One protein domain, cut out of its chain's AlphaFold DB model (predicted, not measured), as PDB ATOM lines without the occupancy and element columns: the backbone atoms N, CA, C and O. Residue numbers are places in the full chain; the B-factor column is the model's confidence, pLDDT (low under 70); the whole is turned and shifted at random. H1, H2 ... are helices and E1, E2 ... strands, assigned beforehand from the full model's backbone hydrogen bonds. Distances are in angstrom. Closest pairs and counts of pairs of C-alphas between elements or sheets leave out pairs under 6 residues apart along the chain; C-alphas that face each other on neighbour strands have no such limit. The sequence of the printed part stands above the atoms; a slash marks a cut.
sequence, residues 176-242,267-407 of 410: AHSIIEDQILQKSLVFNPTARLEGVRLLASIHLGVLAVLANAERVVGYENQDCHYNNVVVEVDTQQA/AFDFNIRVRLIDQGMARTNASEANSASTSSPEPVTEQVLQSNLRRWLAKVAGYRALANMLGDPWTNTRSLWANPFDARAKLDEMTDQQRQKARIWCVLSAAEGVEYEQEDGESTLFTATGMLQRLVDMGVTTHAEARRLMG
ATOM      1  N   ALA A 176     116.699 137.515  99.959       88.00
ATOM      2  CA  ALA A 176     117.983 138.089 100.322       88.00
ATOM      3  C   ALA A 176     118.869 138.241  99.084       88.00
ATOM      4  O   ALA A 176     119.550 139.252  98.962       88.00
ATOM      5  N   HIS A 177     118.802 137.297  98.138       84.69
ATOM      6  CA  HIS A 177     119.494 137.404  96.855       84.69
ATOM      7  C   HIS A 177     119.120 138.679  96.096       84.69
ATOM      8  O   HIS A 177     120.007 139.472  95.795       84.69
ATOM      9  N   SER A 178     117.822 138.933  95.884       83.25
ATOM     10  CA  SER A 178     117.363 140.130  95.164       83.25
ATOM     11  C   SER A 178     117.750 141.433  95.875       83.25
ATOM     12  O   SER A 178     118.122 142.416  95.241       83.25
ATOM     13  N   ILE A 179     117.724 141.446  97.212       82.06
ATOM     14  CA  ILE A 179     118.135 142.609  98.010       82.06
ATOM     15  C   ILE A 179     119.640 142.845  97.899       82.06
ATOM     16  O   ILE A 179     120.077 143.989  97.766       82.06
ATOM     17  N   ILE A 180     120.435 141.777  97.975       78.00
ATOM     18  CA  ILE A 180     121.890 141.831  97.839       78.00
ATOM     19  C   ILE A 180     122.262 142.302  96.433       78.00
ATOM     20  O   ILE A 180     123.130 143.160  96.290       78.00
ATOM     21  N   GLU A 181     121.597 141.793  95.401       78.19
ATOM     22  CA  GLU A 181     121.828 142.220  94.027       78.19
ATOM     23  C   GLU A 181     121.520 143.714  93.842       78.19
ATOM     24  O   GLU A 181     122.391 144.467  93.404       78.19
ATOM     25  N   ASP A 182     120.355 144.184  94.292       76.12
ATOM     26  CA  ASP A 182     119.974 145.596  94.191       76.12
ATOM     27  C   ASP A 182     120.905 146.526  94.987       76.12
ATOM     28  O   ASP A 182     121.345 147.574  94.501       76.12
ATOM     29  N   GLN A 183     121.178 146.192  96.252       69.50
ATOM     30  CA  GLN A 183     121.862 147.098  97.181       69.50
ATOM     31  C   GLN A 183     123.384 146.999  97.086       69.50
ATOM     32  O   GLN A 183     124.078 148.006  97.224       69.50
ATOM     33  N   ILE A 184     123.920 145.802  96.845       65.94
ATOM     34  CA  ILE A 184     125.363 145.556  96.830       65.94
ATOM     35  C   ILE A 184     125.881 145.514  95.396       65.94
ATOM     36  O   ILE A 184     126.865 146.183  95.093       65.94
ATOM     37  N   LEU A 185     125.246 144.788  94.481       65.94
ATOM     38  CA  LEU A 185     125.795 144.665  93.128       65.94
ATOM     39  C   LEU A 185     125.466 145.896  92.279       65.94
ATOM     40  O   LEU A 185     126.369 146.498  91.707       65.94
ATOM     41  N   GLN A 186     124.218 146.356  92.260       64.62
ATOM     42  CA  GLN A 186     123.828 147.460  91.380       64.62
ATOM     43  C   GLN A 186     124.189 148.843  91.943       64.62
ATOM     44  O   GLN A 186     124.764 149.670  91.237       64.62
ATOM     45  N   LYS A 187     123.904 149.111  93.226       58.28
ATOM     46  CA  LYS A 187     124.171 150.434  93.830       58.28
ATOM     47  C   LYS A 187     125.616 150.643  94.289       58.28
ATOM     48  O   LYS A 187     126.094 151.780  94.306       58.28
ATOM     49  N   SER A 188     126.321 149.579  94.678       51.81
ATOM     50  CA  SER A 188     127.612 149.700  95.373       51.81
ATOM     51  C   SER A 188     128.841 149.570  94.456       51.81
ATOM     52  O   SER A 188     129.900 150.140  94.761       51.81
ATOM     53  N   LEU A 189     128.700 148.908  93.298       48.97
ATOM     54  CA  LEU A 189     129.793 148.749  92.332       48.97
ATOM     55  C   LEU A 189     130.120 150.032  91.554       48.97
ATOM     56  O   LEU A 189     131.179 150.081  90.935       48.97
ATOM     57  N   VAL A 190     129.285 151.081  91.626       52.00
ATOM     58  CA  VAL A 190     129.431 152.227  90.717       52.00
ATOM     59  C   VAL A 190     130.057 153.482  91.372       52.00
ATOM     60  O   VAL A 190     131.117 153.842  90.885       52.00
ATOM     61  N   PHE A 191     129.606 154.112  92.486       52.41
ATOM     62  CA  PHE A 191     130.284 155.375  92.945       52.41
ATOM     63  C   PHE A 191     130.276 155.806  94.443       52.41
ATOM     64  O   PHE A 191     130.786 156.890  94.724       52.41
ATOM     65  N   ASN A 192     129.777 155.047  95.441       65.50
ATOM     66  CA  ASN A 192     129.665 155.578  96.826       65.50
ATOM     67  C   ASN A 192     130.172 154.630  97.952       65.50
ATOM     68  O   ASN A 192     129.544 153.598  98.205       65.50
ATOM     69  N   PRO A 193     131.256 154.981  98.686       68.25
ATOM     70  CA  PRO A 193     131.769 154.212  99.832       68.25
ATOM     71  C   PRO A 193     130.770 154.012 100.983       68.25
ATOM     72  O   PRO A 193     130.783 152.965 101.631       68.25
ATOM     73  N   THR A 194     129.888 154.984 101.231       70.19
ATOM     74  CA  THR A 194     128.863 154.899 102.284       70.19
ATOM     75  C   THR A 194     127.806 153.858 101.930       70.19
ATOM     76  O   THR A 194     127.507 152.990 102.747       70.19
ATOM     77  N   ALA A 195     127.325 153.866 100.681       67.19
ATOM     78  CA  ALA A 195     126.361 152.877 100.188       67.19
ATOM     79  C   ALA A 195     126.936 151.447 100.216       67.19
ATOM     80  O   ALA A 195     126.229 150.492 100.529       67.19
ATOM     81  N   ARG A 196     128.245 151.293  99.962       71.12
ATOM     82  CA  ARG A 196     128.951 150.013 100.144       71.12
ATOM     83  C   ARG A 196     128.905 149.523 101.586       71.12
ATOM     84  O   ARG A 196     128.567 148.368 101.820       71.12
ATOM     85  N   LEU A 197     129.237 150.382 102.550       74.38
ATOM     86  CA  LEU A 197     129.232 150.003 103.963       74.38
ATOM     87  C   LEU A 197     127.825 149.622 104.443       74.38
ATOM     88  O   LEU A 197     127.684 148.655 105.187       74.38
ATOM     89  N   GLU A 198     126.791 150.337 104.001       76.88
ATOM     90  CA  GLU A 198     125.390 150.001 104.289       76.88
ATOM     91  C   GLU A 198     124.983 148.647 103.700       76.88
ATOM     92  O   GLU A 198     124.384 147.836 104.404       76.88
ATOM     93  N   GLY A 199     125.373 148.357 102.455       77.75
ATOM     94  CA  GLY A 199     125.138 147.054 101.830       77.75
ATOM     95  C   GLY A 199     125.804 145.902 102.590       77.75
ATOM     96  O   GLY A 199     125.168 144.888 102.869       77.75
ATOM     97  N   VAL A 200     127.065 146.069 103.003       79.62
ATOM     98  CA  VAL A 200     127.791 145.048 103.785       79.62
ATOM     99  C   VAL A 200     127.201 144.882 105.192       79.62
ATOM    100  O   VAL A 200     127.108 143.768 105.705       79.62
ATOM    101  N   ARG A 201     126.743 145.971 105.814       82.56
ATOM    102  CA  ARG A 201     126.016 145.933 107.092       82.56
ATOM    103  C   ARG A 201     124.688 145.182 106.986       82.56
ATOM    104  O   ARG A 201     124.374 144.377 107.863       82.56
ATOM    105  N   LEU A 202     123.931 145.422 105.916       83.81
ATOM    106  CA  LEU A 202     122.683 144.716 105.640       83.81
ATOM    107  C   LEU A 202     122.942 143.220 105.451       83.81
ATOM    108  O   LEU A 202     122.258 142.403 106.060       83.81
ATOM    109  N   LEU A 203     123.978 142.865 104.686       85.19
ATOM    110  CA  LEU A 203     124.403 141.480 104.504       85.19
ATOM    111  C   LEU A 203     124.687 140.799 105.848       85.19
ATOM    112  O   LEU A 203     124.106 139.755 106.133       85.19
ATOM    113  N   ALA A 204     125.516 141.413 106.697       86.88
ATOM    114  CA  ALA A 204     125.825 140.876 108.020       86.88
ATOM    115  C   ALA A 204     124.571 140.738 108.898       86.88
ATOM    116  O   ALA A 204     124.420 139.748 109.605       86.88
ATOM    117  N   SER A 205     123.629 141.676 108.805       89.94
ATOM    118  CA  SER A 205     122.365 141.605 109.551       89.94
ATOM    119  C   SER A 205     121.478 140.453 109.073       89.94
ATOM    120  O   SER A 205     120.901 139.746 109.894       89.94
ATOM    121  N   ILE A 206     121.427 140.198 107.760       90.50
ATOM    122  CA  ILE A 206     120.752 139.020 107.198       90.50
ATOM    123  C   ILE A 206     121.404 137.741 107.728       90.50
ATOM    124  O   ILE A 206     120.704 136.823 108.139       90.50
ATOM    125  N   HIS A 207     122.736 137.685 107.769       89.44
ATOM    126  CA  HIS A 207     123.466 136.503 108.232       89.44
ATOM    127  C   HIS A 207     123.234 136.208 109.701       89.44
ATOM    128  O   HIS A 207     122.978 135.062 110.067       89.44
ATOM    129  N   LEU A 208     123.298 137.250 110.526       91.06
ATOM    130  CA  LEU A 208     123.001 137.141 111.940       91.06
ATOM    131  C   LEU A 208     121.546 136.718 112.166       91.06
ATOM    132  O   LEU A 208     121.287 135.871 113.016       91.06
ATOM    133  N   GLY A 209     120.615 137.256 111.373       92.62
ATOM    134  CA  GLY A 209     119.214 136.856 111.396       92.62
ATOM    135  C   GLY A 209     119.033 135.382 111.047       92.62
ATOM    136  O   GLY A 209     118.449 134.659 111.843       92.62
ATOM    137  N   VAL A 210     119.592 134.900 109.930       92.62
ATOM    138  CA  VAL A 210     119.522 133.474 109.549       92.62
ATOM    139  C   VAL A 210     120.110 132.588 110.642       92.62
ATOM    140  O   VAL A 210     119.487 131.600 111.023       92.62
ATOM    141  N   LEU A 211     121.271 132.954 111.193       91.50
ATOM    142  CA  LEU A 211     121.889 132.213 112.289       91.50
ATOM    143  C   LEU A 211     120.968 132.143 113.514       91.50
ATOM    144  O   LEU A 211     120.829 131.079 114.112       91.50
ATOM    145  N   ALA A 212     120.321 133.256 113.867       92.94
ATOM    146  CA  ALA A 212     119.359 133.298 114.956       92.94
ATOM    147  C   ALA A 212     118.154 132.385 114.682       92.94
ATOM    148  O   ALA A 212     117.795 131.596 115.558       92.94
ATOM    149  N   VAL A 213     117.584 132.433 113.469       94.06
ATOM    150  CA  VAL A 213     116.456 131.572 113.073       94.06
ATOM    151  C   VAL A 213     116.830 130.099 113.202       94.06
ATOM    152  O   VAL A 213     116.097 129.334 113.829       94.06
ATOM    153  N   LEU A 214     117.984 129.709 112.653       92.38
ATOM    154  CA  LEU A 214     118.476 128.336 112.733       92.38
ATOM    155  C   LEU A 214     118.688 127.918 114.190       92.38
ATOM    156  O   LEU A 214     118.144 126.899 114.594       92.38
ATOM    157  N   ALA A 215     119.370 128.724 115.007       90.81
ATOM    158  CA  ALA A 215     119.584 128.432 116.427       90.81
ATOM    159  C   ALA A 215     118.266 128.233 117.196       90.81
ATOM    160  O   ALA A 215     118.138 127.329 118.023       90.81
ATOM    161  N   ASN A 216     117.254 129.061 116.919       92.50
ATOM    162  CA  ASN A 216     115.948 128.906 117.547       92.50
ATOM    163  C   ASN A 216     115.252 127.611 117.097       92.50
ATOM    164  O   ASN A 216     114.743 126.868 117.936       92.50
ATOM    165  N   ALA A 217     115.262 127.312 115.799       90.88
ATOM    166  CA  ALA A 217     114.625 126.123 115.242       90.88
ATOM    167  C   ALA A 217     115.325 124.816 115.664       90.88
ATOM    168  O   ALA A 217     114.654 123.842 116.006       90.88
ATOM    169  N   GLU A 218     116.661 124.805 115.716       89.44
ATOM    170  CA  GLU A 218     117.470 123.712 116.271       89.44
ATOM    171  C   GLU A 218     117.019 123.376 117.694       89.44
ATOM    172  O   GLU A 218     116.696 122.229 117.999       89.44
ATOM    173  N   ARG A 219     116.929 124.398 118.554       87.56
ATOM    174  CA  ARG A 219     116.572 124.246 119.967       87.56
ATOM    175  C   ARG A 219     115.135 123.767 120.176       87.56
ATOM    176  O   ARG A 219     114.882 123.043 121.135       87.56
ATOM    177  N   VAL A 220     114.188 124.226 119.354       88.56
ATOM    178  CA  VAL A 220     112.754 123.972 119.584       88.56
ATOM    179  C   VAL A 220     112.277 122.684 118.914       88.56
ATOM    180  O   VAL A 220     111.514 121.946 119.531       88.56
ATOM    181  N   VAL A 221     112.711 122.397 117.680       87.81
ATOM    182  CA  VAL A 221     112.181 121.264 116.894       87.81
ATOM    183  C   VAL A 221     113.253 120.341 116.303       87.81
ATOM    184  O   VAL A 221     112.905 119.420 115.562       87.81
ATOM    185  N   GLY A 222     114.539 120.556 116.614       86.00
ATOM    186  CA  GLY A 222     115.633 119.804 115.990       86.00
ATOM    187  C   GLY A 222     115.674 120.038 114.482       86.00
ATOM    188  O   GLY A 222     115.652 119.095 113.706       86.00
ATOM    189  N   TYR A 223     115.611 121.299 114.057       87.94
ATOM    190  CA  TYR A 223     115.500 121.662 112.644       87.94
ATOM    191  C   TYR A 223     116.830 121.538 111.880       87.94
ATOM    192  O   TYR A 223     117.833 122.146 112.259       87.94
ATOM    193  N   GLU A 224     116.811 120.841 110.743       86.62
ATOM    194  CA  GLU A 224     117.877 120.834 109.734       86.62
ATOM    195  C   GLU A 224     117.362 121.471 108.435       86.62
ATOM    196  O   GLU A 224     116.378 121.000 107.867       86.62
ATOM    197  N   ASN A 225     118.053 122.493 107.913       84.88
ATOM    198  CA  ASN A 225     117.793 123.014 106.572       84.88
ATOM    199  C   ASN A 225     118.850 122.517 105.585       84.88
ATOM    200  O   ASN A 225     120.001 122.956 105.588       84.88
ATOM    201  N   GLN A 226     118.451 121.627 104.684       83.19
ATOM    202  CA  GLN A 226     119.379 121.077 103.705       83.19
ATOM    203  C   GLN A 226     119.613 121.977 102.488       83.19
ATOM    204  O   GLN A 226     120.585 121.737 101.767       83.19
ATOM    205  N   ASP A 227     118.790 123.015 102.308       85.75
ATOM    206  CA  ASP A 227     118.812 123.939 101.170       85.75
ATOM    207  C   ASP A 227     118.769 125.417 101.612       85.75
ATOM    208  O   ASP A 227     118.062 126.272 101.074       85.75
ATOM    209  N   CYS A 228     119.546 125.743 102.650       82.31
ATOM    210  CA  CYS A 228     119.640 127.103 103.172       82.31
ATOM    211  C   CYS A 228     120.539 127.975 102.275       82.31
ATOM    212  O   CYS A 228     121.757 128.042 102.459       82.31
ATOM    213  N   HIS A 229     119.947 128.659 101.295       84.38
ATOM    214  CA  HIS A 229     120.635 129.608 100.412       84.38
ATOM    215  C   HIS A 229     119.868 130.931 100.263       84.38
ATOM    216  O   HIS A 229     118.688 131.001 100.583       84.38
ATOM    217  N   TYR A 230     120.495 131.978  99.719       84.81
ATOM    218  CA  TYR A 230     119.920 133.337  99.666       84.81
ATOM    219  C   TYR A 230     118.570 133.482  98.952       84.81
ATOM    220  O   TYR A 230     117.847 134.433  99.248       84.81
ATOM    221  N   ASN A 231     118.211 132.574  98.041       85.94
ATOM    222  CA  ASN A 231     116.875 132.573  97.429       85.94
ATOM    223  C   ASN A 231     115.789 132.031  98.378       85.94
ATOM    224  O   ASN A 231     114.631 132.392  98.225       85.94
ATOM    225  N   ASN A 232     116.176 131.249  99.392       89.94
ATOM    226  CA  ASN A 232     115.296 130.658 100.409       89.94
ATOM    227  C   ASN A 232     115.319 131.454 101.725       89.94
ATOM    228  O   ASN A 232     114.799 131.024 102.754       89.94
ATOM    229  N   VAL A 233     115.932 132.638 101.695       91.56
ATOM    230  CA  VAL A 233     115.915 133.617 102.777       91.56
ATOM    231  C   VAL A 233     115.156 134.819 102.253       91.56
ATOM    232  O   VAL A 233     115.546 135.385 101.237       91.56
ATOM    233  N   VAL A 234     114.098 135.234 102.936       91.69
ATOM    234  CA  VAL A 234     113.383 136.474 102.634       91.69
ATOM    235  C   VAL A 234     113.584 137.478 103.755       91.69
ATOM    236  O   VAL A 234     113.804 137.121 104.912       91.69
ATOM    237  N   VAL A 235     113.563 138.750 103.387       90.69
ATOM    238  CA  VAL A 235     113.778 139.861 104.300       90.69
ATOM    239  C   VAL A 235     112.608 140.818 104.165       90.69
ATOM    240  O   VAL A 235     112.374 141.427 103.116       90.69
ATOM    241  N   GLU A 236     111.878 140.949 105.259       88.88
ATOM    242  CA  GLU A 236     110.840 141.946 105.445       88.88
ATOM    243  C   GLU A 236     111.509 143.219 105.958       88.88
ATOM    244  O   GLU A 236     112.226 143.172 106.954       88.88
ATOM    245  N   VAL A 237     111.301 144.352 105.288       81.38
ATOM    246  CA  VAL A 237     111.765 145.656 105.781       81.38
ATOM    247  C   VAL A 237     110.592 146.326 106.485       81.38
ATOM    248  O   VAL A 237     109.586 146.640 105.848       81.38
ATOM    249  N   ASP A 238     110.717 146.546 107.790       69.00
ATOM    250  CA  ASP A 238     109.713 147.220 108.605       69.00
ATOM    251  C   ASP A 238     109.729 148.723 108.286       69.00
ATOM    252  O   ASP A 238     110.562 149.501 108.764       69.00
ATOM    253  N   THR A 239     108.819 149.138 107.407       53.09
ATOM    254  CA  THR A 239     108.661 150.537 107.001       53.09
ATOM    255  C   THR A 239     107.942 151.379 108.057       53.09
ATOM    256  O   THR A 239     107.974 152.606 107.954       53.09
ATOM    257  N   GLN A 240     107.351 150.778 109.102       43.00
ATOM    258  CA  GLN A 240     106.586 151.511 110.119       43.00
ATOM    259  C   GLN A 240     107.463 152.212 111.171       43.00
ATOM    260  O   GLN A 240     106.972 153.087 111.882       43.00
ATOM    261  N   GLN A 241     108.767 151.914 111.235       41.00
ATOM    262  CA  GLN A 241     109.728 152.636 112.088       41.00
ATOM    263  C   GLN A 241     110.706 153.531 111.320       41.00
ATOM    264  O   GLN A 241     111.608 154.119 111.919       41.00
ATOM    265  N   ALA A 242     110.516 153.717 110.011       33.94
ATOM    266  CA  ALA A 242     111.247 154.722 109.245       33.94
ATOM    267  C   ALA A 242     110.701 156.135 109.534       33.94
ATOM    268  O   ALA A 242     110.311 156.863 108.628       33.94
ATOM    269  N   ALA A 267     124.924 147.712 116.336       60.50
ATOM    270  CA  ALA A 267     125.672 147.486 115.095       60.50
ATOM    271  C   ALA A 267     124.785 146.919 113.969       60.50
ATOM    272  O   ALA A 267     125.119 147.088 112.794       60.50
ATOM    273  N   PHE A 268     123.660 146.295 114.337       71.38
ATOM    274  CA  PHE A 268     122.733 145.580 113.457       71.38
ATOM    275  C   PHE A 268     121.301 146.148 113.523       71.38
ATOM    276  O   PHE A 268     120.336 145.409 113.348       71.38
ATOM    277  N   ASP A 269     121.154 147.460 113.767       67.06
ATOM    278  CA  ASP A 269     119.867 148.189 113.810       67.06
ATOM    279  C   ASP A 269     119.229 148.346 112.418       67.06
ATOM    280  O   ASP A 269     118.949 149.446 111.944       67.06
ATOM    281  N   PHE A 270     119.036 147.240 111.710       67.00
ATOM    282  CA  PHE A 270     118.202 147.236 110.524       67.00
ATOM    283  C   PHE A 270     116.778 146.958 110.974       67.00
ATOM    284  O   PHE A 270     116.512 146.009 111.717       67.00
ATOM    285  N   ASN A 271     115.847 147.796 110.532       80.00
ATOM    286  CA  ASN A 271     114.416 147.533 110.631       80.00
ATOM    287  C   ASN A 271     114.058 146.417 109.644       80.00
ATOM    288  O   ASN A 271     113.339 146.637 108.675       80.00
ATOM    289  N   ILE A 272     114.654 145.240 109.831       87.44
ATOM    290  CA  ILE A 272     114.447 144.063 109.002       87.44
ATOM    291  C   ILE A 272     114.053 142.875 109.863       87.44
ATOM    292  O   ILE A 272     114.449 142.775 111.026       87.44
ATOM    293  N   ARG A 273     113.324 141.950 109.250       91.12
ATOM    294  CA  ARG A 273     113.053 140.623 109.792       91.12
ATOM    295  C   ARG A 273     113.445 139.601 108.747       91.12
ATOM    296  O   ARG A 273     113.051 139.708 107.587       91.12
ATOM    297  N   VAL A 274     114.249 138.637 109.157       93.31
ATOM    298  CA  VAL A 274     114.688 137.530 108.319       93.31
ATOM    299  C   VAL A 274     113.709 136.388 108.491       93.31
ATOM    300  O   VAL A 274     113.371 136.029 109.619       93.31
ATOM    301  N   ARG A 275     113.269 135.806 107.376       94.00
ATOM    302  CA  ARG A 275     112.467 134.589 107.384       94.00
ATOM    303  C   ARG A 275     113.046 133.553 106.437       94.00
ATOM    304  O   ARG A 275     113.519 133.890 105.353       94.00
ATOM    305  N   LEU A 276     112.990 132.294 106.841       93.75
ATOM    306  CA  LEU A 276     113.286 131.161 105.978       93.75
ATOM    307  C   LEU A 276     112.007 130.719 105.263       93.75
ATOM    308  O   LEU A 276     110.924 130.685 105.854       93.75
ATOM    309  N   ILE A 277     112.155 130.412 103.978       92.06
ATOM    310  CA  ILE A 277     111.124 129.833 103.113       92.06
ATOM    311  C   ILE A 277     111.651 128.531 102.510       92.06
ATOM    312  O   ILE A 277     112.814 128.197 102.709       92.06
ATOM    313  N   ASP A 278     110.789 127.822 101.782       89.00
ATOM    314  CA  ASP A 278     111.073 126.545 101.115       89.00
ATOM    315  C   ASP A 278     111.579 125.452 102.068       89.00
ATOM    316  O   ASP A 278     112.745 125.388 102.451       89.00
ATOM    317  N   GLN A 279     110.657 124.593 102.494       91.25
ATOM    318  CA  GLN A 279     110.930 123.543 103.476       91.25
ATOM    319  C   GLN A 279     111.053 122.165 102.811       91.25
ATOM    320  O   GLN A 279     111.056 121.151 103.501       91.25
ATOM    321  N   GLY A 280     111.170 122.115 101.476       86.50
ATOM    322  CA  GLY A 280     111.120 120.868 100.704       86.50
ATOM    323  C   GLY A 280     112.253 119.881 100.989       86.50
ATOM    324  O   GLY A 280     112.121 118.694 100.708       86.50
ATOM    325  N   MET A 281     113.359 120.349 101.572       86.19
ATOM    326  CA  MET A 281     114.457 119.495 102.036       86.19
ATOM    327  C   MET A 281     114.723 119.634 103.540       86.19
ATOM    328  O   MET A 281     115.759 119.181 104.030       86.19
ATOM    329  N   ALA A 282     113.832 120.299 104.273       88.38
ATOM    330  CA  ALA A 282     113.994 120.471 105.704       88.38
ATOM    331  C   ALA A 282     113.670 119.174 106.453       88.38
ATOM    332  O   ALA A 282     112.812 118.392 106.042       88.38
ATOM    333  N   ARG A 283     114.341 118.962 107.585       85.31
ATOM    334  CA  ARG A 283     114.033 117.879 108.523       85.31
ATOM    335  C   ARG A 283     113.775 118.442 109.905       85.31
ATOM    336  O   ARG A 283     114.358 119.446 110.305       85.31
ATOM    337  N   THR A 284     112.881 117.784 110.627       82.06
ATOM    338  CA  THR A 284     112.555 118.070 112.023       82.06
ATOM    339  C   THR A 284     112.355 116.759 112.769       82.06
ATOM    340  O   THR A 284     111.957 115.754 112.173       82.06
ATOM    341  N   ASN A 285     112.494 116.787 114.094       77.25
ATOM    342  CA  ASN A 285     112.164 115.629 114.930       77.25
ATOM    343  C   ASN A 285     110.704 115.155 114.710       77.25
ATOM    344  O   ASN A 285     110.389 113.977 114.860       77.25
ATOM    345  N   ALA A 286     109.798 116.069 114.330       65.56
ATOM    346  CA  ALA A 286     108.391 115.770 114.059       65.56
ATOM    347  C   ALA A 286     108.156 115.094 112.694       65.56
ATOM    348  O   ALA A 286     107.271 114.246 112.579       65.56
ATOM    349  N   SER A 287     108.926 115.446 111.658       58.25
ATOM    350  CA  SER A 287     108.823 114.799 110.341       58.25
ATOM    351  C   SER A 287     109.360 113.369 110.375       58.25
ATOM    352  O   SER A 287     108.794 112.490 109.737       58.25
ATOM    353  N   GLU A 288     110.397 113.106 111.173       57.72
ATOM    354  CA  GLU A 288     110.964 111.761 111.324       57.72
ATOM    355  C   GLU A 288     110.021 110.838 112.110       57.72
ATOM    356  O   GLU A 288     109.902 109.655 111.790       57.72
ATOM    357  N   ALA A 289     109.266 111.383 113.076       55.03
ATOM    358  CA  ALA A 289     108.283 110.631 113.866       55.03
ATOM    359  C   ALA A 289     107.141 110.037 113.036       55.03
ATOM    360  O   ALA A 289     106.555 109.027 113.421       55.03
ATOM    361  N   ASN A 290     106.838 110.654 111.894       54.12
ATOM    362  CA  ASN A 290     105.704 110.297 111.048       54.12
ATOM    363  C   ASN A 290     106.093 109.471 109.812       54.12
ATOM    364  O   ASN A 290     105.218 109.165 108.997       54.12
ATOM    365  N   SER A 291     107.377 109.118 109.669       47.75
ATOM    366  CA  SER A 291     107.917 108.427 108.489       47.75
ATOM    367  C   SER A 291     108.390 106.991 108.755       47.75
ATOM    368  O   SER A 291     108.925 106.359 107.847       47.75
ATOM    369  N   ALA A 292     108.145 106.415 109.940       45.03
ATOM    370  CA  ALA A 292     108.521 105.029 110.223       45.03
ATOM    371  C   ALA A 292     107.403 104.210 110.882       45.03
ATOM    372  O   ALA A 292     107.019 104.393 112.037       45.03
ATOM    373  N   SER A 293     106.968 103.199 110.137       47.00
ATOM    374  CA  SER A 293     106.589 101.916 110.702       47.00
ATOM    375  C   SER A 293     107.717 101.394 111.618       47.00
ATOM    376  O   SER A 293     108.881 101.321 111.241       47.00
ATOM    377  N   THR A 294     107.359 101.004 112.843       40.22
ATOM    378  CA  THR A 294     108.114 100.128 113.772       40.22
ATOM    379  C   THR A 294     109.480 100.544 114.352       40.22
ATOM    380  O   THR A 294     110.008  99.785 115.163       40.22
ATOM    381  N   SER A 295     110.019 101.737 114.103       36.06
ATOM    382  CA  SER A 295     111.186 102.239 114.858       36.06
ATOM    383  C   SER A 295     111.011 103.703 115.230       36.06
ATOM    384  O   SER A 295     110.691 104.520 114.374       36.06
ATOM    385  N   SER A 296     111.200 104.016 116.515       39.12
ATOM    386  CA  SER A 296     111.162 105.380 117.047       39.12
ATOM    387  C   SER A 296     111.998 106.319 116.168       39.12
ATOM    388  O   SER A 296     113.106 105.921 115.803       39.12
ATOM    389  N   PRO A 297     111.516 107.531 115.841       46.28
ATOM    390  CA  PRO A 297     112.333 108.518 115.143       46.28
ATOM    391  C   PRO A 297     113.634 108.741 115.904       46.28
ATOM    392  O   PRO A 297     113.612 108.986 117.116       46.28
ATOM    393  N   GLU A 298     114.761 108.614 115.211       54.00
ATOM    394  CA  GLU A 298     116.038 109.039 115.769       54.00
ATOM    395  C   GLU A 298     116.007 110.568 115.879       54.00
ATOM    396  O   GLU A 298     115.617 111.225 114.922       54.00
ATOM    397  N   PRO A 299     116.348 111.161 117.033       61.00
ATOM    398  CA  PRO A 299     116.430 112.608 117.146       61.00
ATOM    399  C   PRO A 299     117.546 113.141 116.243       61.00
ATOM    400  O   PRO A 299     118.600 112.511 116.116       61.00
ATOM    401  N   VAL A 300     117.355 114.340 115.687       68.56
ATOM    402  CA  VAL A 300     118.402 115.015 114.917       68.56
ATOM    403  C   VAL A 300     119.666 115.146 115.772       68.56
ATOM    404  O   VAL A 300     119.662 115.755 116.844       68.56
ATOM    405  N   THR A 301     120.754 114.531 115.306       76.19
ATOM    406  CA  THR A 301     122.017 114.472 116.047       76.19
ATOM    407  C   THR A 301     122.776 115.794 115.954       76.19
ATOM    408  O   THR A 301     122.648 116.551 114.991       76.19
ATOM    409  N   GLU A 302     123.640 116.057 116.933       76.56
ATOM    410  CA  GLU A 302     124.504 117.242 116.942       76.56
ATOM    411  C   GLU A 302     125.343 117.367 115.655       76.56
ATOM    412  O   GLU A 302     125.490 118.459 115.106       76.56
ATOM    413  N   GLN A 303     125.801 116.241 115.101       75.31
ATOM    414  CA  GLN A 303     126.559 116.187 113.847       75.31
ATOM    415  C   GLN A 303     125.743 116.665 112.628       75.31
ATOM    416  O   GLN A 303     126.284 117.296 111.708       75.31
ATOM    417  N   VAL A 304     124.436 116.391 112.613       75.44
ATOM    418  CA  VAL A 304     123.520 116.877 111.570       75.44
ATOM    419  C   VAL A 304     123.333 118.389 111.695       75.44
ATOM    420  O   VAL A 304     123.450 119.108 110.700       75.44
ATOM    421  N   LEU A 305     123.163 118.902 112.917       78.50
ATOM    422  CA  LEU A 305     123.038 120.344 113.167       78.50
ATOM    423  C   LEU A 305     124.312 121.118 112.791       78.50
ATOM    424  O   LEU A 305     124.252 122.157 112.133       78.50
ATOM    425  N   GLN A 306     125.488 120.576 113.108       79.88
ATOM    426  CA  GLN A 306     126.770 121.139 112.667       79.88
ATOM    427  C   GLN A 306     126.870 121.204 111.130       79.88
ATOM    428  O   GLN A 306     127.383 122.171 110.557       79.88
ATOM    429  N   SER A 307     126.342 120.193 110.433       74.38
ATOM    430  CA  SER A 307     126.307 120.158 108.966       74.38
ATOM    431  C   SER A 307     125.354 121.204 108.374       74.38
ATOM    432  O   SER A 307     125.675 121.792 107.339       74.38
ATOM    433  N   ASN A 308     124.225 121.482 109.035       75.56
ATOM    434  CA  ASN A 308     123.281 122.546 108.672       75.56
ATOM    435  C   ASN A 308     123.973 123.922 108.667       75.56
ATOM    436  O   ASN A 308     123.964 124.642 107.663       75.56
ATOM    437  N   LEU A 309     124.687 124.241 109.754       79.44
ATOM    438  CA  LEU A 309     125.441 125.488 109.870       79.44
ATOM    439  C   LEU A 309     126.543 125.602 108.800       79.44
ATOM    440  O   LEU A 309     126.675 126.647 108.158       79.44
ATOM    441  N   ARG A 310     127.306 124.526 108.561       76.69
ATOM    442  CA  ARG A 310     128.338 124.487 107.507       76.69
ATOM    443  C   ARG A 310     127.772 124.808 106.126       76.69
ATOM    444  O   ARG A 310     128.389 125.573 105.387       76.69
ATOM    445  N   ARG A 311     126.610 124.251 105.763       76.69
ATOM    446  CA  ARG A 311     125.983 124.504 104.452       76.69
ATOM    447  C   ARG A 311     125.614 125.970 104.285       76.69
ATOM    448  O   ARG A 311     125.962 126.556 103.261       76.69
ATOM    449  N   TRP A 312     124.973 126.566 105.293       79.31
ATOM    450  CA  TRP A 312     124.665 127.996 105.286       79.31
ATOM    451  C   TRP A 312     125.941 128.828 105.111       79.31
ATOM    452  O   TRP A 312     126.048 129.647 104.197       79.31
ATOM    453  N   LEU A 313     126.962 128.562 105.921       72.19
ATOM    454  CA  LEU A 313     128.196 129.345 105.922       72.19
ATOM    455  C   LEU A 313     129.063 129.147 104.673       72.19
ATOM    456  O   LEU A 313     129.739 130.081 104.241       72.19
ATOM    457  N   ALA A 314     128.994 127.990 104.016       69.88
ATOM    458  CA  ALA A 314     129.599 127.800 102.700       69.88
ATOM    459  C   ALA A 314     128.988 128.745 101.647       69.88
ATOM    460  O   ALA A 314     129.697 129.229 100.763       69.88
ATOM    461  N   LYS A 315     127.689 129.067 101.750       70.12
ATOM    462  CA  LYS A 315     127.037 130.066 100.882       70.12
ATOM    463  C   LYS A 315     127.434 131.497 101.259       70.12
ATOM    464  O   LYS A 315     127.564 132.341 100.375       70.12
ATOM    465  N   VAL A 316     127.693 131.760 102.540       66.12
ATOM    466  CA  VAL A 316     128.249 133.031 103.046       66.12
ATOM    467  C   VAL A 316     129.656 133.301 102.513       66.12
ATOM    468  O   VAL A 316     129.955 134.427 102.113       66.12
ATOM    469  N   ALA A 317     130.506 132.274 102.429       61.88
ATOM    470  CA  ALA A 317     131.900 132.407 101.999       61.88
ATOM    471  C   ALA A 317     132.063 133.037 100.599       61.88
ATOM    472  O   ALA A 317     133.067 133.704 100.343       61.88
ATOM    473  N   GLY A 318     131.062 132.910  99.717       62.59
ATOM    474  CA  GLY A 318     131.040 133.584  98.411       62.59
ATOM    475  C   GLY A 318     131.087 135.117  98.495       62.59
ATOM    476  O   GLY A 318     131.543 135.775  97.563       62.59
ATOM    477  N   TYR A 319     130.700 135.691  99.636       64.56
ATOM    478  CA  TYR A 319     130.721 137.129  99.902       64.56
ATOM    479  C   TYR A 319     131.892 137.571 100.791       64.56
ATOM    480  O   TYR A 319     131.986 138.743 101.154       64.56
ATOM    481  N   ARG A 320     132.847 136.676 101.080       63.53
ATOM    482  CA  ARG A 320     134.068 136.980 101.850       63.53
ATOM    483  C   ARG A 320     134.901 138.099 101.219       63.53
ATOM    484  O   ARG A 320     135.463 138.931 101.925       63.53
ATOM    485  N   ALA A 321     134.911 138.188  99.887       63.78
ATOM    486  CA  ALA A 321     135.542 139.295  99.166       63.78
ATOM    487  C   ALA A 321     134.946 140.669  99.541       63.78
ATOM    488  O   ALA A 321     135.659 141.671  99.507       63.78
ATOM    489  N   LEU A 322     133.670 140.722  99.952       64.19
ATOM    490  CA  LEU A 322     133.039 141.947 100.441       64.19
ATOM    491  C   LEU A 322     133.503 142.324 101.854       64.19
ATOM    492  O   LEU A 322     133.657 143.508 102.137       64.19
ATOM    493  N   ALA A 323     133.774 141.344 102.723       63.66
ATOM    494  CA  ALA A 323     134.317 141.600 104.060       63.66
ATOM    495  C   ALA A 323     135.716 142.237 103.984       63.66
ATOM    496  O   ALA A 323     135.998 143.190 104.707       63.66
ATOM    497  N   ASN A 324     136.544 141.800 103.027       66.62
ATOM    498  CA  ASN A 324     137.865 142.387 102.768       66.62
ATOM    499  C   ASN A 324     137.794 143.863 102.332       66.62
ATOM    500  O   ASN A 324     138.741 144.619 102.543       66.62
ATOM    501  N   MET A 325     136.667 144.310 101.764       64.88
ATOM    502  CA  MET A 325     136.471 145.719 101.398       64.88
ATOM    503  C   MET A 325     136.258 146.645 102.600       64.88
ATOM    504  O   MET A 325     136.366 147.861 102.448       64.88
ATOM    505  N   LEU A 326     135.978 146.111 103.794       62.72
ATOM    506  CA  LEU A 326     135.871 146.917 105.016       62.72
ATOM    507  C   LEU A 326     137.240 147.414 105.525       62.72
ATOM    508  O   LEU A 326     137.279 148.250 106.440       62.72
ATOM    509  N   GLY A 327     138.333 146.953 104.899       61.38
ATOM    510  CA  GLY A 327     139.683 146.989 105.452       61.38
ATOM    511  C   GLY A 327     139.863 145.857 106.460       61.38
ATOM    512  O   GLY A 327     138.881 145.338 106.986       61.38
ATOM    513  N   ASP A 328     141.106 145.461 106.711       57.25
ATOM    514  CA  ASP A 328     141.417 144.404 107.672       57.25
ATOM    515  C   ASP A 328     141.651 145.011 109.065       57.25
ATOM    516  O   ASP A 328     142.664 145.688 109.262       57.25
ATOM    517  N   PRO A 329     140.735 144.859 110.041       54.62
ATOM    518  CA  PRO A 329     141.066 145.153 111.424       54.62
ATOM    519  C   PRO A 329     141.819 143.998 112.098       54.62
ATOM    520  O   PRO A 329     142.504 144.276 113.078       54.62
ATOM    521  N   TRP A 330     141.725 142.746 111.617       58.94
ATOM    522  CA  TRP A 330     142.201 141.556 112.334       58.94
ATOM    523  C   TRP A 330     142.732 140.460 111.399       58.94
ATOM    524  O   TRP A 330     141.989 139.641 110.868       58.94
ATOM    525  N   THR A 331     144.060 140.357 111.336       57.06
ATOM    526  CA  THR A 331     144.801 139.410 110.489       57.06
ATOM    527  C   THR A 331     144.751 137.942 110.945       57.06
ATOM    528  O   THR A 331     145.237 137.077 110.218       57.06
ATOM    529  N   ASN A 332     144.204 137.615 112.128       56.94
ATOM    530  CA  ASN A 332     144.164 136.227 112.616       56.94
ATOM    531  C   ASN A 332     142.927 135.902 113.469       56.94
ATOM    532  O   ASN A 332     142.899 136.030 114.695       56.94
ATOM    533  N   THR A 333     141.887 135.460 112.785       60.12
ATOM    534  CA  THR A 333     140.497 135.450 113.259       60.12
ATOM    535  C   THR A 333     140.171 134.182 114.019       60.12
ATOM    536  O   THR A 333     139.434 134.220 115.000       60.12
ATOM    537  N   ARG A 334     140.853 133.086 113.678       63.59
ATOM    538  CA  ARG A 334     140.833 131.824 114.423       63.59
ATOM    539  C   ARG A 334     141.150 132.005 115.909       63.59
ATOM    540  O   ARG A 334     140.439 131.468 116.746       63.59
ATOM    541  N   SER A 335     142.146 132.829 116.247       64.81
ATOM    542  CA  SER A 335     142.525 133.079 117.652       64.81
ATOM    543  C   SER A 335     141.413 133.742 118.480       64.81
ATOM    544  O   SER A 335     141.296 133.513 119.678       64.81
ATOM    545  N   LEU A 336     140.559 134.535 117.834       68.38
ATOM    546  CA  LEU A 336     139.448 135.242 118.474       68.38
ATOM    547  C   LEU A 336     138.238 134.330 118.652       68.38
ATOM    548  O   LEU A 336     137.500 134.449 119.627       68.38
ATOM    549  N   TRP A 337     138.071 133.381 117.732       74.00
ATOM    550  CA  TRP A 337     137.099 132.308 117.870       74.00
ATOM    551  C   TRP A 337     137.496 131.287 118.927       74.00
ATOM    552  O   TRP A 337     136.597 130.616 119.413       74.00
ATOM    553  N   ALA A 338     138.771 131.193 119.324       73.62
ATOM    554  CA  ALA A 338     139.265 130.294 120.374       73.62
ATOM    555  C   ALA A 338     138.983 130.803 121.801       73.62
ATOM    556  O   ALA A 338     138.627 130.013 122.678       73.62
ATOM    557  N   ASN A 339     139.026 132.123 122.021       82.38
ATOM    558  CA  ASN A 339     138.643 132.746 123.289       82.38
ATOM    559  C   ASN A 339     137.736 133.971 123.054       82.38
ATOM    560  O   ASN A 339     138.222 135.038 122.663       82.38
ATOM    561  N   PRO A 340     136.419 133.863 123.321       84.62
ATOM    562  CA  PRO A 340     135.486 134.931 123.004       84.62
ATOM    563  C   PRO A 340     135.660 136.120 123.957       84.62
ATOM    564  O   PRO A 340     135.369 137.253 123.584       84.62
ATOM    565  N   PHE A 341     136.189 135.897 125.164       86.06
ATOM    566  CA  PHE A 341     136.423 136.952 126.146       86.06
ATOM    567  C   PHE A 341     137.603 137.844 125.753       86.06
ATOM    568  O   PHE A 341     137.508 139.063 125.887       86.06
ATOM    569  N   ASP A 342     138.664 137.269 125.180       84.44
ATOM    570  CA  ASP A 342     139.782 138.050 124.634       84.44
ATOM    571  C   ASP A 342     139.332 138.878 123.427       84.44
ATOM    572  O   ASP A 342     139.714 140.040 123.277       84.44
ATOM    573  N   ALA A 343     138.483 138.301 122.571       84.19
ATOM    574  CA  ALA A 343     137.888 139.031 121.458       84.19
ATOM    575  C   ALA A 343     137.027 140.204 121.947       84.19
ATOM    576  O   ALA A 343     137.120 141.303 121.399       84.19
ATOM    577  N   ARG A 344     136.244 139.994 123.009       88.25
ATOM    578  CA  ARG A 344     135.440 141.041 123.640       88.25
ATOM    579  C   ARG A 344     136.297 142.163 124.218       88.25
ATOM    580  O   ARG A 344     136.028 143.321 123.919       88.25
ATOM    581  N   ALA A 345     137.345 141.834 124.973       87.44
ATOM    582  CA  ALA A 345     138.266 142.830 125.522       87.44
ATOM    583  C   ALA A 345     138.883 143.694 124.408       87.44
ATOM    584  O   ALA A 345     138.847 144.921 124.476       87.44
ATOM    585  N   LYS A 346     139.335 143.065 123.314       84.75
ATOM    586  CA  LYS A 346     139.858 143.792 122.147       84.75
ATOM    587  C   LYS A 346     138.802 144.667 121.468       84.75
ATOM    588  O   LYS A 346     139.131 145.754 121.007       84.75
ATOM    589  N   LEU A 347     137.548 144.217 121.370       84.75
ATOM    590  CA  LEU A 347     136.456 145.040 120.836       84.75
ATOM    591  C   LEU A 347     136.161 146.245 121.735       84.75
ATOM    592  O   LEU A 347     135.839 147.321 121.225       84.75
ATOM    593  N   ASP A 348     136.273 146.090 123.051       86.50
ATOM    594  CA  ASP A 348     136.030 147.160 124.016       86.50
ATOM    595  C   ASP A 348     137.114 148.254 123.945       86.50
ATOM    596  O   ASP A 348     136.786 149.432 124.084       86.50
ATOM    597  N   GLU A 349     138.356 147.902 123.598       87.00
ATOM    598  CA  GLU A 349     139.472 148.839 123.374       87.00
ATOM    599  C   GLU A 349     139.368 149.654 122.065       87.00
ATOM    600  O   GLU A 349     140.048 150.670 121.903       87.00
ATOM    601  N   MET A 350     138.524 149.237 121.116       85.00
ATOM    602  CA  MET A 350     138.365 149.914 119.824       85.00
ATOM    603  C   MET A 350     137.511 151.184 119.908       85.00
ATOM    604  O   MET A 350     136.564 151.279 120.689       85.00
ATOM    605  N   THR A 351     137.762 152.131 118.993       87.06
ATOM    606  CA  THR A 351     136.817 153.234 118.732       87.06
ATOM    607  C   THR A 351     135.473 152.690 118.239       87.06
ATOM    608  O   THR A 351     135.422 151.628 117.617       87.06
ATOM    609  N   ASP A 352     134.380 153.433 118.428       83.25
ATOM    610  CA  ASP A 352     133.038 152.974 118.031       83.25
ATOM    611  C   ASP A 352     132.948 152.589 116.545       83.25
ATOM    612  O   ASP A 352     132.353 151.569 116.189       83.25
ATOM    613  N   GLN A 353     133.603 153.353 115.665       81.75
ATOM    614  CA  GLN A 353     133.633 153.062 114.231       81.75
ATOM    615  C   GLN A 353     134.405 151.770 113.916       81.75
ATOM    616  O   GLN A 353     133.962 150.978 113.080       81.75
ATOM    617  N   GLN A 354     135.552 151.549 114.565       81.88
ATOM    618  CA  GLN A 354     136.342 150.324 114.403       81.88
ATOM    619  C   GLN A 354     135.597 149.116 114.964       81.88
ATOM    620  O   GLN A 354     135.469 148.109 114.271       81.88
ATOM    621  N   ARG A 355     135.022 149.253 116.163       84.56
ATOM    622  CA  ARG A 355     134.206 148.227 116.810       84.56
ATOM    623  C   ARG A 355     133.042 147.820 115.914       84.56
ATOM    624  O   ARG A 355     132.823 146.634 115.699       84.56
ATOM    625  N   GLN A 356     132.326 148.777 115.324       82.50
ATOM    626  CA  GLN A 356     131.215 148.475 114.420       82.50
ATOM    627  C   GLN A 356     131.672 147.691 113.181       82.50
ATOM    628  O   GLN A 356     131.027 146.713 112.810       82.50
ATOM    629  N   LYS A 357     132.792 148.078 112.555       80.25
ATOM    630  CA  LYS A 357     133.372 147.326 111.428       80.25
ATOM    631  C   LYS A 357     133.797 145.918 111.839       80.25
ATOM    632  O   LYS A 357     133.481 144.971 111.125       80.25
ATOM    633  N   ALA A 358     134.448 145.777 112.992       82.69
ATOM    634  CA  ALA A 358     134.882 144.491 113.519       82.69
ATOM    635  C   ALA A 358     133.694 143.563 113.815       82.69
ATOM    636  O   ALA A 358     133.746 142.387 113.472       82.69
ATOM    637  N   ARG A 359     132.582 144.087 114.352       86.19
ATOM    638  CA  ARG A 359     131.343 143.317 114.567       86.19
ATOM    639  C   ARG A 359     130.746 142.779 113.268       86.19
ATOM    640  O   ARG A 359     130.436 141.594 113.187       86.19
ATOM    641  N   ILE A 360     130.623 143.632 112.248       84.56
ATOM    642  CA  ILE A 360     130.145 143.241 110.908       84.56
ATOM    643  C   ILE A 360     131.047 142.147 110.337       84.56
ATOM    644  O   ILE A 360     130.565 141.121 109.863       84.56
ATOM    645  N   TRP A 361     132.358 142.365 110.419       82.94
ATOM    646  CA  TRP A 361     133.360 141.432 109.934       82.94
ATOM    647  C   TRP A 361     133.263 140.075 110.656       82.94
ATOM    648  O   TRP A 361     133.219 139.047 109.991       82.94
ATOM    649  N   CYS A 362     133.116 140.050 111.988       83.44
ATOM    650  CA  CYS A 362     132.984 138.809 112.764       83.44
ATOM    651  C   CYS A 362     131.781 137.968 112.321       83.44
ATOM    652  O   CYS A 362     131.905 136.755 112.190       83.44
ATOM    653  N   VAL A 363     130.633 138.594 112.047       86.75
ATOM    654  CA  VAL A 363     129.453 137.866 111.556       86.75
ATOM    655  C   VAL A 363     129.704 137.269 110.169       86.75
ATOM    656  O   VAL A 363     129.387 136.106 109.935       86.75
ATOM    657  N   LEU A 364     130.301 138.038 109.251       81.62
ATOM    658  CA  LEU A 364     130.587 137.567 107.889       81.62
ATOM    659  C   LEU A 364     131.664 136.473 107.851       81.62
ATOM    660  O   LEU A 364     131.648 135.623 106.961       81.62
ATOM    661  N   SER A 365     132.560 136.461 108.834       78.62
ATOM    662  CA  SER A 365     133.646 135.488 108.955       78.62
ATOM    663  C   SER A 365     133.341 134.333 109.906       78.62
ATOM    664  O   SER A 365     134.225 133.520 110.168       78.62
ATOM    665  N   ALA A 366     132.101 134.200 110.392       77.06
ATOM    666  CA  ALA A 366     131.678 133.074 111.232       77.06
ATOM    667  C   ALA A 366     131.952 131.707 110.575       77.06
ATOM    668  O   ALA A 366     132.240 130.736 111.269       77.06
ATOM    669  N   ALA A 367     131.964 131.646 109.237       66.56
ATOM    670  CA  ALA A 367     132.383 130.474 108.464       66.56
ATOM    671  C   ALA A 367     133.795 129.974 108.817       66.56
ATOM    672  O   ALA A 367     134.027 128.773 108.844       66.56
ATOM    673  N   GLU A 368     134.729 130.882 109.116       67.25
ATOM    674  CA  GLU A 368     136.108 130.546 109.495       67.25
ATOM    675  C   GLU A 368     136.219 130.037 110.936       67.25
ATOM    676  O   GLU A 368     137.202 129.384 111.274       67.25
ATOM    677  N   GLY A 369     135.235 130.365 111.778       57.78
ATOM    678  CA  GLY A 369     135.159 129.934 113.172       57.78
ATOM    679  C   GLY A 369     134.401 128.623 113.375       57.78
ATOM    680  O   GLY A 369     134.464 128.069 114.467       57.78
ATOM    681  N   VAL A 370     133.684 128.121 112.359       59.56
ATOM    682  CA  VAL A 370     132.955 126.841 112.459       59.56
ATOM    683  C   VAL A 370     133.879 125.644 112.518       59.56
ATOM    684  O   VAL A 370     133.544 124.676 113.185       59.56
ATOM    685  N   GLU A 371     135.020 125.718 111.844       59.44
ATOM    686  CA  GLU A 371     136.067 124.707 111.911       59.44
ATOM    687  C   GLU A 371     137.279 125.341 112.574       59.44
ATOM    688  O   GLU A 371     138.086 126.013 111.927       59.44
ATOM    689  N   TYR A 372     137.383 125.161 113.887       58.56
ATOM    690  CA  TYR A 372     138.592 125.512 114.611       58.56
ATOM    691  C   TYR A 372     139.193 124.258 115.239       58.56
ATOM    692  O   TYR A 372     138.532 123.550 116.001       58.56
ATOM    693  N   GLU A 373     140.449 123.999 114.882       50.47
ATOM    694  CA  GLU A 373     141.318 123.057 115.576       50.47
ATOM    695  C   GLU A 373     141.732 123.701 116.897       50.47
ATOM    696  O   GLU A 373     142.398 124.740 116.905       50.47
ATOM    697  N   GLN A 374     141.308 123.100 118.004       53.78
ATOM    698  CA  GLN A 374     141.823 123.424 119.325       53.78
ATOM    699  C   GLN A 374     143.339 123.143 119.392       53.78
ATOM    700  O   GLN A 374     143.899 122.442 118.546       53.78
ATOM    701  N   GLU A 375     144.029 123.710 120.389       48.81
ATOM    702  CA  GLU A 375     145.489 123.564 120.553       48.81
ATOM    703  C   GLU A 375     145.953 122.099 120.718       48.81
ATOM    704  O   GLU A 375     147.128 121.800 120.513       48.81
ATOM    705  N   ASP A 376     145.041 121.185 121.046       47.50
ATOM    706  CA  ASP A 376     145.247 119.738 121.165       47.50
ATOM    707  C   ASP A 376     144.965 118.947 119.868       47.50
ATOM    708  O   ASP A 376     145.184 117.735 119.823       47.50
ATOM    709  N   GLY A 377     144.540 119.621 118.795       51.38
ATOM    710  CA  GLY A 377     144.219 119.016 117.504       51.38
ATOM    711  C   GLY A 377     142.767 118.545 117.360       51.38
ATOM    712  O   GLY A 377     142.418 118.019 116.300       51.38
ATOM    713  N   GLU A 378     141.900 118.744 118.361       51.50
ATOM    714  CA  GLU A 378     140.474 118.437 118.221       51.50
ATOM    715  C   GLU A 378     139.738 119.550 117.460       51.50
ATOM    716  O   GLU A 378     139.730 120.722 117.839       51.50
ATOM    717  N   SER A 379     139.082 119.192 116.354       57.72
ATOM    718  CA  SER A 379     138.206 120.116 115.629       57.72
ATOM    719  C   SER A 379     136.870 120.240 116.353       57.72
ATOM    720  O   SER A 379     136.087 119.290 116.375       57.72
ATOM    721  N   THR A 380     136.572 121.412 116.911       63.12
ATOM    722  CA  THR A 380     135.233 121.685 117.451       63.12
ATOM    723  C   THR A 380     134.344 122.233 116.355       63.12
ATOM    724  O   THR A 380     134.676 123.231 115.719       63.12
ATOM    725  N   LEU A 381     133.200 121.585 116.157       69.88
ATOM    726  CA  LEU A 381     132.169 122.029 115.237       69.88
ATOM    727  C   LEU A 381     131.019 122.649 116.014       69.88
ATOM    728  O   LEU A 381     130.443 122.029 116.905       69.88
ATOM    729  N   PHE A 382     130.662 123.877 115.659       80.06
ATOM    730  CA  PHE A 382     129.539 124.560 116.290       80.06
ATOM    731  C   PHE A 382     128.216 124.209 115.596       80.06
ATOM    732  O   PHE A 382     128.138 124.135 114.371       80.06
ATOM    733  N   THR A 383     127.157 124.040 116.387       86.75
ATOM    734  CA  THR A 383     125.764 124.166 115.924       86.75
ATOM    735  C   THR A 383     125.418 125.645 115.712       86.75
ATOM    736  O   THR A 383     126.168 126.522 116.164       86.75
ATOM    737  N   ALA A 384     124.289 125.972 115.066       89.06
ATOM    738  CA  ALA A 384     123.875 127.375 114.946       89.06
ATOM    739  C   ALA A 384     123.690 128.021 116.327       89.06
ATOM    740  O   ALA A 384     124.112 129.159 116.544       89.06
ATOM    741  N   THR A 385     123.153 127.264 117.288       89.50
ATOM    742  CA  THR A 385     123.051 127.691 118.691       89.50
ATOM    743  C   THR A 385     124.415 128.013 119.305       89.50
ATOM    744  O   THR A 385     124.588 129.092 119.877       89.50
ATOM    745  N   GLY A 386     125.400 127.119 119.163       88.94
ATOM    746  CA  GLY A 386     126.749 127.332 119.696       88.94
ATOM    747  C   GLY A 386     127.447 128.540 119.067       88.94
ATOM    748  O   GLY A 386     128.049 129.351 119.770       88.94
ATOM    749  N   MET A 387     127.304 128.714 117.751       89.00
ATOM    750  CA  MET A 387     127.884 129.846 117.027       89.00
ATOM    751  C   MET A 387     127.241 131.183 117.426       89.00
ATOM    752  O   MET A 387     127.942 132.174 117.637       89.00
ATOM    753  N   LEU A 388     125.913 131.224 117.588       91.62
ATOM    754  CA  LEU A 388     125.226 132.424 118.066       91.62
ATOM    755  C   LEU A 388     125.675 132.794 119.483       91.62
ATOM    756  O   LEU A 388     125.957 133.964 119.743       91.62
ATOM    757  N   GLN A 389     125.779 131.808 120.381       91.50
ATOM    758  CA  GLN A 389     126.277 132.042 121.736       91.50
ATOM    759  C   GLN A 389     127.700 132.604 121.707       91.50
ATOM    760  O   GLN A 389     127.988 133.574 122.402       91.50
ATOM    761  N   ARG A 390     128.563 132.083 120.828       89.69
ATOM    762  CA  ARG A 390     129.932 132.584 120.666       89.69
ATOM    763  C   ARG A 390     129.970 134.059 120.274       89.69
ATOM    764  O   ARG A 390     130.702 134.833 120.883       89.69
ATOM    765  N   LEU A 391     129.146 134.469 119.308       90.44
ATOM    766  CA  LEU A 391     129.022 135.873 118.897       90.44
ATOM    767  C   LEU A 391     128.496 136.778 120.025       90.44
ATOM    768  O   LEU A 391     128.906 137.938 120.129       90.44
ATOM    769  N   VAL A 392     127.605 136.264 120.878       91.56
ATOM    770  CA  VAL A 392     127.129 136.975 122.076       91.56
ATOM    771  C   VAL A 392     128.250 137.125 123.105       91.56
ATOM    772  O   VAL A 392     128.475 138.229 123.604       91.56
ATOM    773  N   ASP A 393     128.998 136.057 123.380       90.38
ATOM    774  CA  ASP A 393     130.096 136.061 124.351       90.38
ATOM    775  C   ASP A 393     131.222 137.015 123.930       90.38
ATOM    776  O   ASP A 393     131.759 137.751 124.761       90.38
ATOM    777  N   MET A 394     131.504 137.083 122.623       88.75
ATOM    778  CA  MET A 394     132.432 138.048 122.023       88.75
ATOM    779  C   MET A 394     131.950 139.503 122.129       88.75
ATOM    780  O   MET A 394     132.708 140.420 121.835       88.75
ATOM    781  N   GLY A 395     130.694 139.760 122.503       88.12
ATOM    782  CA  GLY A 395     130.113 141.105 122.473       88.12
ATOM    783  C   GLY A 395     129.921 141.646 121.051       88.12
ATOM    784  O   GLY A 395     129.851 142.869 120.852       88.12
ATOM    785  N   VAL A 396     129.848 140.749 120.058       89.06
ATOM    786  CA  VAL A 396     129.549 141.107 118.667       89.06
ATOM    787  C   VAL A 396     128.085 141.498 118.532       89.06
ATOM    788  O   VAL A 396     127.781 142.503 117.897       89.06
ATOM    789  N   THR A 397     127.204 140.743 119.184       91.19
ATOM    790  CA  THR A 397     125.768 141.018 119.264       91.19
ATOM    791  C   THR A 397     125.224 140.724 120.667       91.19
ATOM    792  O   THR A 397     125.967 140.370 121.582       91.19
ATOM    793  N   THR A 398     123.912 140.855 120.841       90.69
ATOM    794  CA  THR A 398     123.161 140.455 122.029       90.69
ATOM    795  C   THR A 398     122.019 139.513 121.645       90.69
ATOM    796  O   THR A 398     121.538 139.530 120.512       90.69
ATOM    797  N   HIS A 399     121.504 138.737 122.605       89.88
ATOM    798  CA  HIS A 399     120.306 137.924 122.366       89.88
ATOM    799  C   HIS A 399     119.096 138.762 121.925       89.88
ATOM    800  O   HIS A 399     118.301 138.290 121.120       89.88
ATOM    801  N   ALA A 400     118.960 139.995 122.424       88.44
ATOM    802  CA  ALA A 400     117.858 140.882 122.057       88.44
ATOM    803  C   ALA A 400     117.937 141.320 120.585       88.44
ATOM    804  O   ALA A 400     116.936 141.262 119.876       88.44
ATOM    805  N   GLU A 401     119.126 141.700 120.108       87.75
ATOM    806  CA  GLU A 401     119.351 142.031 118.692       87.75
ATOM    807  C   GLU A 401     119.081 140.824 117.783       87.75
ATOM    808  O   GLU A 401     118.363 140.949 116.793       87.75
ATOM    809  N   ALA A 402     119.589 139.642 118.149       88.94
ATOM    810  CA  ALA A 402     119.366 138.413 117.390       88.94
ATOM    811  C   ALA A 402     117.874 138.042 117.309       88.94
ATOM    812  O   ALA A 402     117.363 137.760 116.227       88.94
ATOM    813  N   ARG A 403     117.146 138.110 118.432       89.00
ATOM    814  CA  ARG A 403     115.693 137.860 118.489       89.00
ATOM    815  C   ARG A 403     114.889 138.851 117.657       89.00
ATOM    816  O   ARG A 403     113.971 138.450 116.943       89.00
ATOM    817  N   ARG A 404     115.279 140.130 117.673       87.56
ATOM    818  CA  ARG A 404     114.647 141.171 116.854       87.56
ATOM    819  C   ARG A 404     114.744 140.857 115.362       87.56
ATOM    820  O   ARG A 404     113.758 141.013 114.648       87.56
ATOM    821  N   LEU A 405     115.901 140.377 114.898       88.38
ATOM    822  CA  LEU A 405     116.105 139.997 113.496       88.38
ATOM    823  C   LEU A 405     115.239 138.800 113.068       88.38
ATOM    824  O   LEU A 405     114.909 138.699 111.890       88.38
ATOM    825  N   MET A 406     114.824 137.932 113.996       89.31
ATOM    826  CA  MET A 406     113.855 136.854 113.729       89.31
ATOM    827  C   MET A 406     112.392 137.330 113.754       89.31
ATOM    828  O   MET A 406     111.482 136.563 113.434       89.31
ATOM    829  N   GLY A 407     112.141 138.582 114.150       80.12
ATOM    830  CA  GLY A 407     110.799 139.139 114.290       80.12
ATOM    831  C   GLY A 407     110.116 138.856 115.632       80.12
ATOM    832  O   GLY A 407     108.892 138.959 115.697       80.12
TER     833      GLY A 407
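Overview. This is residues 176 to 242 and 267 to 407 of the 410 residues of an uncharacterized protein of Phialophora attinorum (UniProt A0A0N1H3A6). One long helix, H2, runs through the core, with the small two-stranded sheet E1 E2 on one side and shorter helices, among them H4, H8 and H10, on the other. H1 folds back beside the first part of H2, H11 crosses H2, and residues 290 to 295 stick out as a loop beyond H3. The printed part has 208 residues with eleven named helices and four named strands, in the order H1 H2 E1 E2 H3 H4 H5 H6 H7 H8 H9 E3 E4 H10 H11; E1 E2 and E3 E4 are two antiparallel sheets. It is mostly helix and compact, with a radius of gyration of the C-alphas of 17.7 A and spans of 61 by 45 by 28 A.

Arrangement. H1, residues 176 to 186, and H2, residues 193 to 221, form a helical hairpin at a shallow tilt of 11 degrees; their closest C-alphas, of Ile 184 and Gly 199, are 5.2 A apart. H2 is the hub, touching five helices. E1, residues 233 to 237, and E2, residues 272 to 276, are antiparallel, with N 234 and O 275 2.8 A apart, within hydrogen-bond range; the closest C-alphas of E2 and H2, Val 274 and Gly 209, are 5.5 A apart. H3, residues 285 to 289, is close to H2 but not clearly touching, C-alphas 285 and 221 being closest at 6.0 A. H4, residues 302 to 317, only just touches H2, with 3 pairs of C-alphas within 8 A, the closest Leu 305 and Glu 218 at 7.2 A. H8, residues 352 to 364, touches H2 at a steep tilt of 52 degrees, its closest C-alpha, of Ile 360, 5.7 A from that of Ala 204. H5, residues 320 to 324, only just touches H8, with 3 pairs within 8 A, the closest C-alphas 323 and 361 at 6.0 A. H7, residues 340 to 349, and H8 are a helical hairpin, closest at C-alphas 347 and 355, 5.6 A. H6, residues 334 to 338, only just touches H9, residues 366 to 369, with 3 pairs, C-alphas 337 and 369 closest at 5.6 A. E3, residues 371 to 373, and E4, residues 379 to 381, are an antiparallel hairpin with N 380 and O 372 3.0 A apart. H10, residues 384 to 393, touches H2, C-alphas 385 and 215 closest at 4.2 A. H11, residues 399 to 405, touches H2 at 72 degrees, only just about perpendicular, C-alphas 405 and 209 closest at 4.9 A. Every O i to N i+4 pair is within hydrogen-bond range in the named helices except H1, 6 of 7, and H9, too short for such a pair.

Along the chain. H1 begins at C-alpha 176, (117.983, 138.089, 100.322). H2 is 42.0 A long, H4 22.5 A and H8 18.6 A. H11 ends at C-alpha 405, (116.105, 139.997, 113.496).

Size, cuts and confidence. The C-alphas farthest apart, of Phe 191 and Thr 294, are 63.1 A apart. Residues 243 to 266 are cut out, with 17.2 A from C-alpha 242 to C-alpha 267. The links H2 to E1 and H3 to H4 are long. The mean pLDDT of the printed part is 75.6, and 72 residues are under 70, among them 286 to 300 and 316 to 336.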